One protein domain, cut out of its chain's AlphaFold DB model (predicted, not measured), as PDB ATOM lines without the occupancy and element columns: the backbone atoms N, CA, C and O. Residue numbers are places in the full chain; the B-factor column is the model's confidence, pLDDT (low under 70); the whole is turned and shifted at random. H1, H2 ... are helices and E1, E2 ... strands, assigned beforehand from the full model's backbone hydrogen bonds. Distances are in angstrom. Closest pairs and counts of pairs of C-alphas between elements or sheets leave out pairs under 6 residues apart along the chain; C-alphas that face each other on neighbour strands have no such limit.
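This is residues 117 to 191 of the 191 residues of an uncharacterized protein of Spirochaetes bacterium GWB1_59_5 (UniProt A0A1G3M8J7). This domain has little regular structure: mostly loops, with a small antiparallel two-stranded sheet, E1 and E2, and two short helices, H1 and H2, far from each other. Along the chain the order is E1, H1, E2, H2. The class is mixed, and named elements hold only 18 of the 75 printed residues. The whole is compact, with a radius of gyration of the C-alphas of 12.4 A, and elongated, spanning 41 by 23 by 18 A.

E1, residues 142 to 145, and E2, residues 169 to 172, are antiparallel at 141 degrees; N 143 and O 171 are 2.8 A apart, within hydrogen-bond range. Residues 144 to 145 also pair antiparallel with 151 to 152. H2, residues 177 to 180, is apart from E1 and from H1, residues 156 to 161. H1 has 1 of 2 O i to N i+4 pairs within range; H2 is too short for one.

E1 begins at C-alpha 142 (256.157, 200.469, 207.052) and measures 10.5 A, H1 8.8 A, E2 8.6 A. H2, 5.6 A, ends at C-alpha 180 (253.262, 182.747, 206.855).

The printed part has no cut and no long link between named elements. Confidence is low at residues 170 to 191, among others.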
ATOM      1  N   TYR A 117     250.892 191.442 198.272       72.56
ATOM      2  CA  TYR A 117     252.247 191.974 198.341       72.56
ATOM      3  C   TYR A 117     252.957 191.880 196.997       72.56
ATOM      4  O   TYR A 117     252.790 190.909 196.258       72.56
ATOM      5  N   GLU A 118     253.806 192.864 196.731       80.94
ATOM      6  CA  GLU A 118     254.810 192.741 195.688       80.94
ATOM      7  C   GLU A 118     255.835 191.662 196.052       80.94
ATOM      8  O   GLU A 118     256.189 191.451 197.210       80.94
ATOM      9  N   THR A 119     256.336 190.959 195.045       81.19
ATOM     10  CA  THR A 119     257.373 189.929 195.245       81.19
ATOM     11  C   THR A 119     258.724 190.373 194.704       81.19
ATOM     12  O   THR A 119     259.769 190.001 195.236       81.19
ATOM     13  N   VAL A 120     258.701 191.219 193.678       85.81
ATOM     14  CA  VAL A 120     259.867 191.699 192.944       85.81
ATOM     15  C   VAL A 120     260.074 193.165 193.273       85.81
ATOM     16  O   VAL A 120     259.124 193.928 193.177       85.81
ATOM     17  N   ALA A 121     261.285 193.573 193.637       86.62
ATOM     18  CA  ALA A 121     261.601 194.970 193.925       86.62
ATOM     19  C   ALA A 121     261.762 195.785 192.637       86.62
ATOM     20  O   ALA A 121     262.168 195.258 191.595       86.62
ATOM     21  N   ILE A 122     261.525 197.095 192.721       86.12
ATOM     22  CA  ILE A 122     261.790 198.005 191.601       86.12
ATOM     23  C   ILE A 122     263.299 198.033 191.345       86.12
ATOM     24  O   ILE A 122     264.102 198.214 192.265       86.12
ATOM     25  N   GLY A 123     263.705 197.845 190.094       84.38
ATOM     26  CA  GLY A 123     265.089 197.956 189.657       84.38
ATOM     27  C   GLY A 123     265.582 199.410 189.596       84.38
ATOM     28  O   GLY A 123     264.789 200.349 189.631       84.38
ATOM     29  N   PRO A 124     266.898 199.641 189.443       81.12
ATOM     30  CA  PRO A 124     267.472 200.991 189.355       81.12
ATOM     31  C   PRO A 124     266.917 201.859 188.211       81.12
ATOM     32  O   PRO A 124     267.029 203.077 188.270       81.12
ATOM     33  N   GLY A 125     266.332 201.239 187.180       81.62
ATOM     34  CA  GLY A 125     265.697 201.918 186.046       81.62
ATOM     35  C   GLY A 125     264.199 202.196 186.211       81.62
ATOM     36  O   GLY A 125     263.571 202.594 185.239       81.62
ATOM     37  N   GLY A 126     263.613 201.953 187.391       79.31
ATOM     38  CA  GLY A 126     262.172 202.134 187.603       79.31
ATOM     39  C   GLY A 126     261.315 201.030 186.981       79.31
ATOM     40  O   GLY A 126     260.150 201.251 186.694       79.31
ATOM     41  N   LEU A 127     261.880 199.845 186.737       81.50
ATOM     42  CA  LEU A 127     261.141 198.699 186.205       81.50
ATOM     43  C   LEU A 127     261.087 197.582 187.241       81.50
ATOM     44  O   LEU A 127     262.087 197.285 187.892       81.50
ATOM     45  N   ARG A 128     259.928 196.937 187.371       78.31
ATOM     46  CA  ARG A 128     259.721 195.772 188.240       78.31
ATOM     47  C   ARG A 128     259.914 194.476 187.442       78.31
ATOM     48  O   ARG A 128     258.975 193.731 187.194       78.31
ATOM     49  N   ASP A 129     261.147 194.242 186.988       79.12
ATOM     50  CA  ASP A 129     261.529 193.166 186.049       79.12
ATOM     51  C   ASP A 129     262.408 192.059 186.669       79.12
ATOM     52  O   ASP A 129     262.875 191.161 185.971       79.12
ATOM     53  N   GLY A 130     262.658 192.122 187.980       80.38
ATOM     54  CA  GLY A 130     263.531 191.186 188.697       80.38
ATOM     55  C   GLY A 130     264.959 191.690 188.894       80.38
ATOM     56  O   GLY A 130     265.667 191.168 189.754       80.38
ATOM     57  N   SER A 131     265.385 192.742 188.185       79.88
ATOM     58  CA  SER A 131     266.730 193.325 188.339       79.88
ATOM     59  C   SER A 131     266.961 193.946 189.720       79.88
ATOM     60  O   SER A 131     268.095 194.002 190.199       79.88
ATOM     61  N   GLY A 132     265.886 194.381 190.385       79.81
ATOM     62  CA  GLY A 132     265.901 194.865 191.764       79.81
ATOM     63  C   GLY A 132     266.032 193.762 192.821       79.81
ATOM     64  O   GLY A 132     266.239 194.090 193.990       79.81
ATOM     65  N   GLY A 133     265.937 192.488 192.426       86.25
ATOM     66  CA  GLY A 133     265.844 191.340 193.327       86.25
ATOM     67  C   GLY A 133     264.437 191.136 193.897       86.25
ATOM     68  O   GLY A 133     263.472 191.760 193.459       86.25
ATOM     69  N   ASN A 134     264.326 190.247 194.885       86.50
ATOM     70  CA  ASN A 134     263.068 189.998 195.591       86.50
ATOM     71  C   ASN A 134     262.891 190.982 196.749       86.50
ATOM     72  O   ASN A 134     263.863 191.312 197.434       86.50
ATOM     73  N   LEU A 135     261.650 191.390 197.008       85.31
ATOM     74  CA  LEU A 135     261.331 192.162 198.206       85.31
ATOM     75  C   LEU A 135     261.432 191.273 199.446       85.31
ATOM     76  O   LEU A 135     260.909 190.157 199.494       85.31
ATOM     77  N   ALA A 136     262.127 191.789 200.453       85.31
ATOM     78  CA  ALA A 136     262.275 191.157 201.752       85.31
ATOM     79  C   ALA A 136     261.533 192.002 202.780       85.31
ATOM     80  O   ALA A 136     261.842 193.178 202.930       85.31
ATOM     81  N   TYR A 137     260.579 191.396 203.480       82.44
ATOM     82  CA  TYR A 137     259.728 192.084 204.446       82.44
ATOM     83  C   TYR A 137     260.148 191.760 205.874       82.44
ATOM     84  O   TYR A 137     260.402 190.596 206.203       82.44
ATOM     85  N   THR A 138     260.164 192.776 206.730       76.44
ATOM     86  CA  THR A 138     260.419 192.630 208.165       76.44
ATOM     87  C   THR A 138     259.195 193.000 208.993       76.44
ATOM     88  O   THR A 138     258.370 193.816 208.597       76.44
ATOM     89  N   LEU A 139     259.041 192.363 210.157       70.38
ATOM     90  CA  LEU A 139     257.923 192.668 211.049       70.38
ATOM     91  C   LEU A 139     258.018 194.107 211.565       70.38
ATOM     92  O   LEU A 139     259.090 194.564 211.955       70.38
ATOM     93  N   ASN A 140     256.865 194.767 211.642       60.19
ATOM     94  CA  ASN A 140     256.681 196.172 212.008       60.19
ATOM     95  C   ASN A 140     257.311 197.186 211.037       60.19
ATOM     96  O   ASN A 140     257.467 198.348 211.393       60.19
ATOM     97  N   GLU A 141     257.662 196.765 209.823       69.44
ATOM     98  CA  GLU A 141     258.120 197.663 208.763       69.44
ATOM     99  C   GLU A 141     256.955 198.415 208.119       69.44
ATOM    100  O   GLU A 141     255.891 197.831 207.901       69.44
ATOM    101  N   ASP A 142     257.157 199.685 207.773       69.75
ATOM    102  CA  ASP A 142     256.157 200.469 207.052       69.75
ATOM    103  C   ASP A 142     255.931 199.926 205.634       69.75
ATOM    104  O   ASP A 142     256.869 199.661 204.878       69.75
ATOM    105  N   LEU A 143     254.661 199.812 205.247       71.88
ATOM    106  CA  LEU A 143     254.232 199.356 203.929       71.88
ATOM    107  C   LEU A 143     253.633 200.500 203.117       71.88
ATOM    108  O   LEU A 143     252.854 201.310 203.628       71.88
ATOM    109  N   LYS A 144     253.954 200.512 201.822       75.81
ATOM    110  CA  LYS A 144     253.536 201.522 200.843       75.81
ATOM    111  C   LYS A 144     252.764 200.888 199.695       75.81
ATOM    112  O   LYS A 144     252.904 199.696 199.423       75.81
ATOM    113  N   VAL A 145     251.974 201.696 198.996       69.75
ATOM    114  CA  VAL A 145     251.312 201.283 197.748       69.75
ATOM    115  C   VAL A 145     252.283 201.440 196.573       69.75
ATOM    116  O   VAL A 145     252.842 202.516 196.375       69.75
ATOM    117  N   SER A 146     252.492 200.358 195.825       72.31
ATOM    118  CA  SER A 146     253.304 200.314 194.599       72.31
ATOM    119  C   SER A 146     252.562 200.874 193.381       72.31
ATOM    120  O   SER A 146     251.356 201.126 193.423       72.31
ATOM    121  N   GLU A 147     253.269 200.997 192.260       73.00
ATOM    122  CA  GLU A 147     252.729 201.391 190.956       73.00
ATOM    123  C   GLU A 147     251.688 200.412 190.402       73.00
ATOM    124  O   GLU A 147     250.834 200.808 189.613       73.00
ATOM    125  N   ASN A 148     251.704 199.160 190.870       66.38
ATOM    126  CA  ASN A 148     250.715 198.139 190.512       66.38
ATOM    127  C   ASN A 148     249.559 198.059 191.526       66.38
ATOM    128  O   ASN A 148     248.683 197.201 191.416       66.38
ATOM    129  N   GLY A 149     249.555 198.931 192.541       61.81
ATOM    130  CA  GLY A 149     248.547 198.972 193.599       61.81
ATOM    131  C   GLY A 149     248.750 197.947 194.723       61.81
ATOM    132  O   GLY A 149     247.965 197.927 195.669       61.81
ATOM    133  N   PHE A 150     249.791 197.116 194.663       71.69
ATOM    134  CA  PHE A 150     250.137 196.131 195.694       71.69
ATOM    135  C   PHE A 150     250.947 196.740 196.845       71.69
ATOM    136  O   PHE A 150     251.546 197.809 196.702       71.69
ATOM    137  N   LEU A 151     250.995 196.048 197.987       74.75
ATOM    138  CA  LEU A 151     251.803 196.446 199.141       74.75
ATOM    139  C   LEU A 151     253.284 196.145 198.897       74.75
ATOM    140  O   LEU A 151     253.674 195.005 198.647       74.75
ATOM    141  N   CYS A 152     254.132 197.154 199.038       82.88
ATOM    142  CA  CYS A 152     255.578 197.038 198.884       82.88
ATOM    143  C   CYS A 152     256.309 197.743 200.028       82.88
ATOM    144  O   CYS A 152     255.739 198.570 200.741       82.88
ATOM    145  N   ASN A 153     257.587 197.418 200.182       87.25
ATOM    146  CA  ASN A 153     258.535 198.162 201.007       87.25
ATOM    147  C   ASN A 153     259.666 198.758 200.149       87.25
ATOM    148  O   ASN A 153     260.786 198.955 200.616       87.25
ATOM    149  N   ASP A 154     259.372 199.056 198.878       89.56
ATOM    150  CA  ASP A 154     260.331 199.724 198.008       89.56
ATOM    151  C   ASP A 154     260.747 201.094 198.605       89.56
ATOM    152  O   ASP A 154     259.936 201.807 199.223       89.56
ATOM    153  N   PRO A 155     262.017 201.501 198.431       90.50
ATOM    154  CA  PRO A 155     262.473 202.828 198.826       90.50
ATOM    155  C   PRO A 155     261.738 203.925 198.049       90.50
ATOM    156  O   PRO A 155     261.503 203.782 196.848       90.50
ATOM    157  N   ASP A 156     261.489 205.070 198.689       89.69
ATOM    158  CA  ASP A 156     260.781 206.205 198.065       89.69
ATOM    159  C   ASP A 156     261.466 206.669 196.778       89.69
ATOM    160  O   ASP A 156     260.809 206.956 195.784       89.69
ATOM    161  N   ALA A 157     262.802 206.659 196.764       91.38
ATOM    162  CA  ALA A 157     263.583 207.007 195.583       91.38
ATOM    163  C   ALA A 157     263.279 206.100 194.382       91.38
ATOM    164  O   ALA A 157     263.318 206.572 193.253       91.38
ATOM    165  N   ARG A 158     262.970 204.814 194.605       87.75
ATOM    166  CA  ARG A 158     262.602 203.882 193.532       87.75
ATOM    167  C   ARG A 158     261.141 204.034 193.123       87.75
ATOM    168  O   ARG A 158     260.848 203.985 191.935       87.75
ATOM    169  N   LEU A 159     260.251 204.289 194.081       85.94
ATOM    170  CA  LEU A 159     258.841 204.593 193.814       85.94
ATOM    171  C   LEU A 159     258.675 205.884 192.991       85.94
ATOM    172  O   LEU A 159     257.844 205.954 192.089       85.94
ATOM    173  N   ALA A 160     259.539 206.875 193.208       85.56
ATOM    174  CA  ALA A 160     259.557 208.090 192.401       85.56
ATOM    175  C   ALA A 160     259.875 207.820 190.917       85.56
ATOM    176  O   ALA A 160     259.346 208.511 190.046       85.56
ATOM    177  N   LEU A 161     260.683 206.794 190.608       83.88
ATOM    178  CA  LEU A 161     261.020 206.420 189.226       83.88
ATOM    179  C   LEU A 161     259.821 205.853 188.456       83.88
ATOM    180  O   LEU A 161     259.789 205.951 187.233       83.88
ATOM    181  N   VAL A 162     258.833 205.300 189.164       80.19
ATOM    182  CA  VAL A 162     257.576 204.776 188.599       80.19
ATOM    183  C   VAL A 162     256.416 205.772 188.715       80.19
ATOM    184  O   VAL A 162     255.256 205.410 188.548       80.19
ATOM    185  N   GLY A 163     256.715 207.045 188.990       79.25
ATOM    186  CA  GLY A 163     255.721 208.120 189.032       79.25
ATOM    187  C   GLY A 163     255.029 208.313 190.384       79.25
ATOM    188  O   GLY A 163     254.135 209.152 190.488       79.25
ATOM    189  N   ILE A 164     255.451 207.610 191.439       75.06
ATOM    190  CA  ILE A 164     254.925 207.785 192.799       75.06
ATOM    191  C   ILE A 164     255.840 208.748 193.563       75.06
ATOM    192  O   ILE A 164     256.745 208.343 194.288       75.06
ATOM    193  N   ALA A 165     255.608 210.050 193.384       78.88
ATOM    194  CA  ALA A 165     256.415 211.097 194.020       78.88
ATOM    195  C   ALA A 165     256.218 211.180 195.547       78.88
ATOM    196  O   ALA A 165     257.157 211.507 196.268       78.88
ATOM    197  N   THR A 166     255.016 210.853 196.032       79.81
ATOM    198  CA  THR A 166     254.681 210.828 197.462       79.81
ATOM    199  C   THR A 166     254.037 209.484 197.799       79.81
ATOM    200  O   THR A 166     252.826 209.329 197.621       79.81
ATOM    201  N   PRO A 167     254.822 208.490 198.245       73.88
ATOM    202  CA  PRO A 167     254.293 207.177 198.587       73.88
ATOM    203  C   PRO A 167     253.253 207.236 199.708       73.88
ATOM    204  O   PRO A 167     253.467 207.861 200.747       73.88
ATOM    205  N   VAL A 168     252.128 206.547 199.510       69.25
ATOM    206  CA  VAL A 168     251.089 206.410 200.537       69.25
ATOM    207  C   VAL A 168     251.465 205.257 201.458       69.25
ATOM    208  O   VAL A 168     251.473 204.101 201.028       69.25
ATOM    209  N   VAL A 169     251.755 205.568 202.722       70.50
ATOM    210  CA  VAL A 169     251.975 204.568 203.775       70.50
ATOM    211  C   VAL A 169     250.621 204.088 204.286       70.50
ATOM    212  O   VAL A 169     249.773 204.890 204.670       70.50
ATOM    213  N   VAL A 170     250.406 202.774 204.276       57.69
ATOM    214  CA  VAL A 170     249.091 202.159 204.544       57.69
ATOM    215  C   VAL A 170     249.067 201.262 205.781       57.69
ATOM    216  O   VAL A 170     247.997 200.810 206.184       57.69
ATOM    217  N   GLY A 171     250.214 201.020 206.413       60.69
ATOM    218  CA  GLY A 171     250.293 200.288 207.675       60.69
ATOM    219  C   GLY A 171     251.663 199.674 207.929       60.69
ATOM    220  O   GLY A 171     252.609 199.929 207.190       60.69
ATOM    221  N   ILE A 172     251.729 198.836 208.965       54.16
ATOM    222  CA  ILE A 172     252.924 198.079 209.350       54.16
ATOM    223  C   ILE A 172     252.810 196.612 208.916       54.16
ATOM    224  O   ILE A 172     251.729 196.021 208.955       54.16
ATOM    225  N   CYS A 173     253.924 196.000 208.526       65.31
ATOM    226  CA  CYS A 173     254.001 194.579 208.207       65.31
ATOM    227  C   CYS A 173     253.790 193.740 209.476       65.31
ATOM    228  O   CYS A 173     254.647 193.684 210.355       65.31
ATOM    229  N   SER A 174     252.637 193.083 209.587       55.84
ATOM    230  CA  SER A 174     252.276 192.258 210.748       55.84
ATOM    231  C   SER A 174     252.646 190.777 210.601       55.84
ATOM    232  O   SER A 174     252.647 190.054 211.594       55.84
ATOM    233  N   ALA A 175     252.980 190.328 209.388       61.00
ATOM    234  CA  ALA A 175     253.442 188.976 209.091       61.00
ATOM    235  C   ALA A 175     254.371 188.988 207.872       61.00
ATOM    236  O   ALA A 175     254.087 189.667 206.886       61.00
ATOM    237  N   VAL A 176     255.455 188.206 207.916       69.56
ATOM    238  CA  VAL A 176     256.372 188.066 206.776       69.56
ATOM    239  C   VAL A 176     255.677 187.228 205.687       69.56
ATOM    240  O   VAL A 176     255.463 186.026 205.899       69.56
ATOM    241  N   PRO A 177     255.312 187.807 204.524       64.56
ATOM    242  CA  PRO A 177     254.362 187.171 203.606       64.56
ATOM    243  C   PRO A 177     254.881 185.876 202.969       64.56
ATOM    244  O   PRO A 177     254.101 184.942 202.779       64.56
ATOM    245  N   THR A 178     256.194 185.794 202.710       67.56
ATOM    246  CA  THR A 178     256.884 184.580 202.230       67.56
ATOM    247  C   THR A 178     256.723 183.396 203.174       67.56
ATOM    248  O   THR A 178     256.708 182.250 202.733       67.56
ATOM    249  N   ALA A 179     256.679 183.662 204.477       61.72
ATOM    250  CA  ALA A 179     256.844 182.643 205.498       61.72
ATOM    251  C   ALA A 179     255.506 182.148 206.053       61.72
ATOM    252  O   ALA A 179     255.421 180.999 206.486       61.72
ATOM    253  N   TRP A 180     254.489 183.015 206.098       52.81
ATOM    254  CA  TRP A 180     253.262 182.747 206.855       52.81
ATOM    255  C   TRP A 180     252.003 182.648 205.986       52.81
ATOM    256  O   TRP A 180     251.241 181.708 206.173       52.81
ATOM    257  N   ASN A 181     251.812 183.536 205.001       56.53
ATOM    258  CA  ASN A 181     250.501 183.718 204.354       56.53
ATOM    259  C   ASN A 181     250.532 183.700 202.817       56.53
ATOM    260  O   ASN A 181     249.672 184.305 202.182       56.53
ATOM    261  N   ALA A 182     251.523 183.040 202.210       62.34
ATOM    262  CA  ALA A 182     251.634 182.884 200.754       62.34
ATOM    263  C   ALA A 182     251.429 184.199 199.968       62.34
ATOM    264  O   ALA A 182     250.808 184.189 198.912       62.34
ATOM    265  N   TRP A 183     251.973 185.314 200.479       59.03
ATOM    266  CA  TRP A 183     251.899 186.656 199.868       59.03
ATOM    267  C   TRP A 183     250.561 187.400 199.978       59.03
ATOM    268  O   TRP A 183     250.381 188.441 199.340       59.03
ATOM    269  N   TYR A 184     249.650 186.928 200.826       50.78
ATOM    270  CA  TYR A 184     248.342 187.542 201.036       50.78
ATOM    271  C   TYR A 184     248.232 188.204 202.418       50.78
ATOM    272  O   TYR A 184     248.644 187.643 203.436       50.78
ATOM    273  N   LEU A 185     247.650 189.404 202.471       46.91
ATOM    274  CA  LEU A 185     247.295 190.078 203.719       46.91
ATOM    275  C   LEU A 185     245.832 189.775 204.066       46.91
ATOM    276  O   LEU A 185     244.949 190.148 203.295       46.91
ATOM    277  N   GLY A 186     245.561 189.162 205.224       43.12
ATOM    278  CA  GLY A 186     244.177 189.082 205.714       43.12
ATOM    279  C   GLY A 186     243.790 187.915 206.616       43.12
ATOM    280  O   GLY A 186     242.699 187.957 207.174       43.12
ATOM    281  N   ALA A 187     244.638 186.906 206.817       36.16
ATOM    282  CA  ALA A 187     244.331 185.852 207.780       36.16
ATOM    283  C   ALA A 187     245.537 185.526 208.652       36.16
ATOM    284  O   ALA A 187     246.594 185.149 208.154       36.16
ATOM    285  N   ASP A 188     245.354 185.639 209.963       33.16
ATOM    286  CA  ASP A 188     246.110 184.827 210.907       33.16
ATOM    287  C   ASP A 188     245.464 183.436 210.875       33.16
ATOM    288  O   ASP A 188     244.476 183.163 211.559       33.16
ATOM    289  N   ILE A 189     245.913 182.596 209.940       32.66
ATOM    290  CA  ILE A 189     245.405 181.229 209.817       32.66
ATOM    291  C   ILE A 189     246.164 180.378 210.824       32.66
ATOM    292  O   ILE A 189     247.345 180.075 210.650       32.66
ATOM    293  N   LYS A 190     245.471 179.989 211.895       28.38
ATOM    294  CA  LYS A 190     245.980 178.997 212.837       28.38
ATOM    295  C   LYS A 190     246.277 177.709 212.056       28.38
ATOM    296  O   LYS A 190     245.381 177.180 211.400       28.38
ATOM    297  N   ARG A 191     247.530 177.247 212.105       30.52
ATOM    298  CA  ARG A 191     247.897 175.900 211.639       30.52
ATOM    299  C   ARG A 191     247.204 174.825 212.464       30.52
ATOM    300  O   ARG A 191     247.057 175.032 213.692       30.52
TER     301      ARG A 191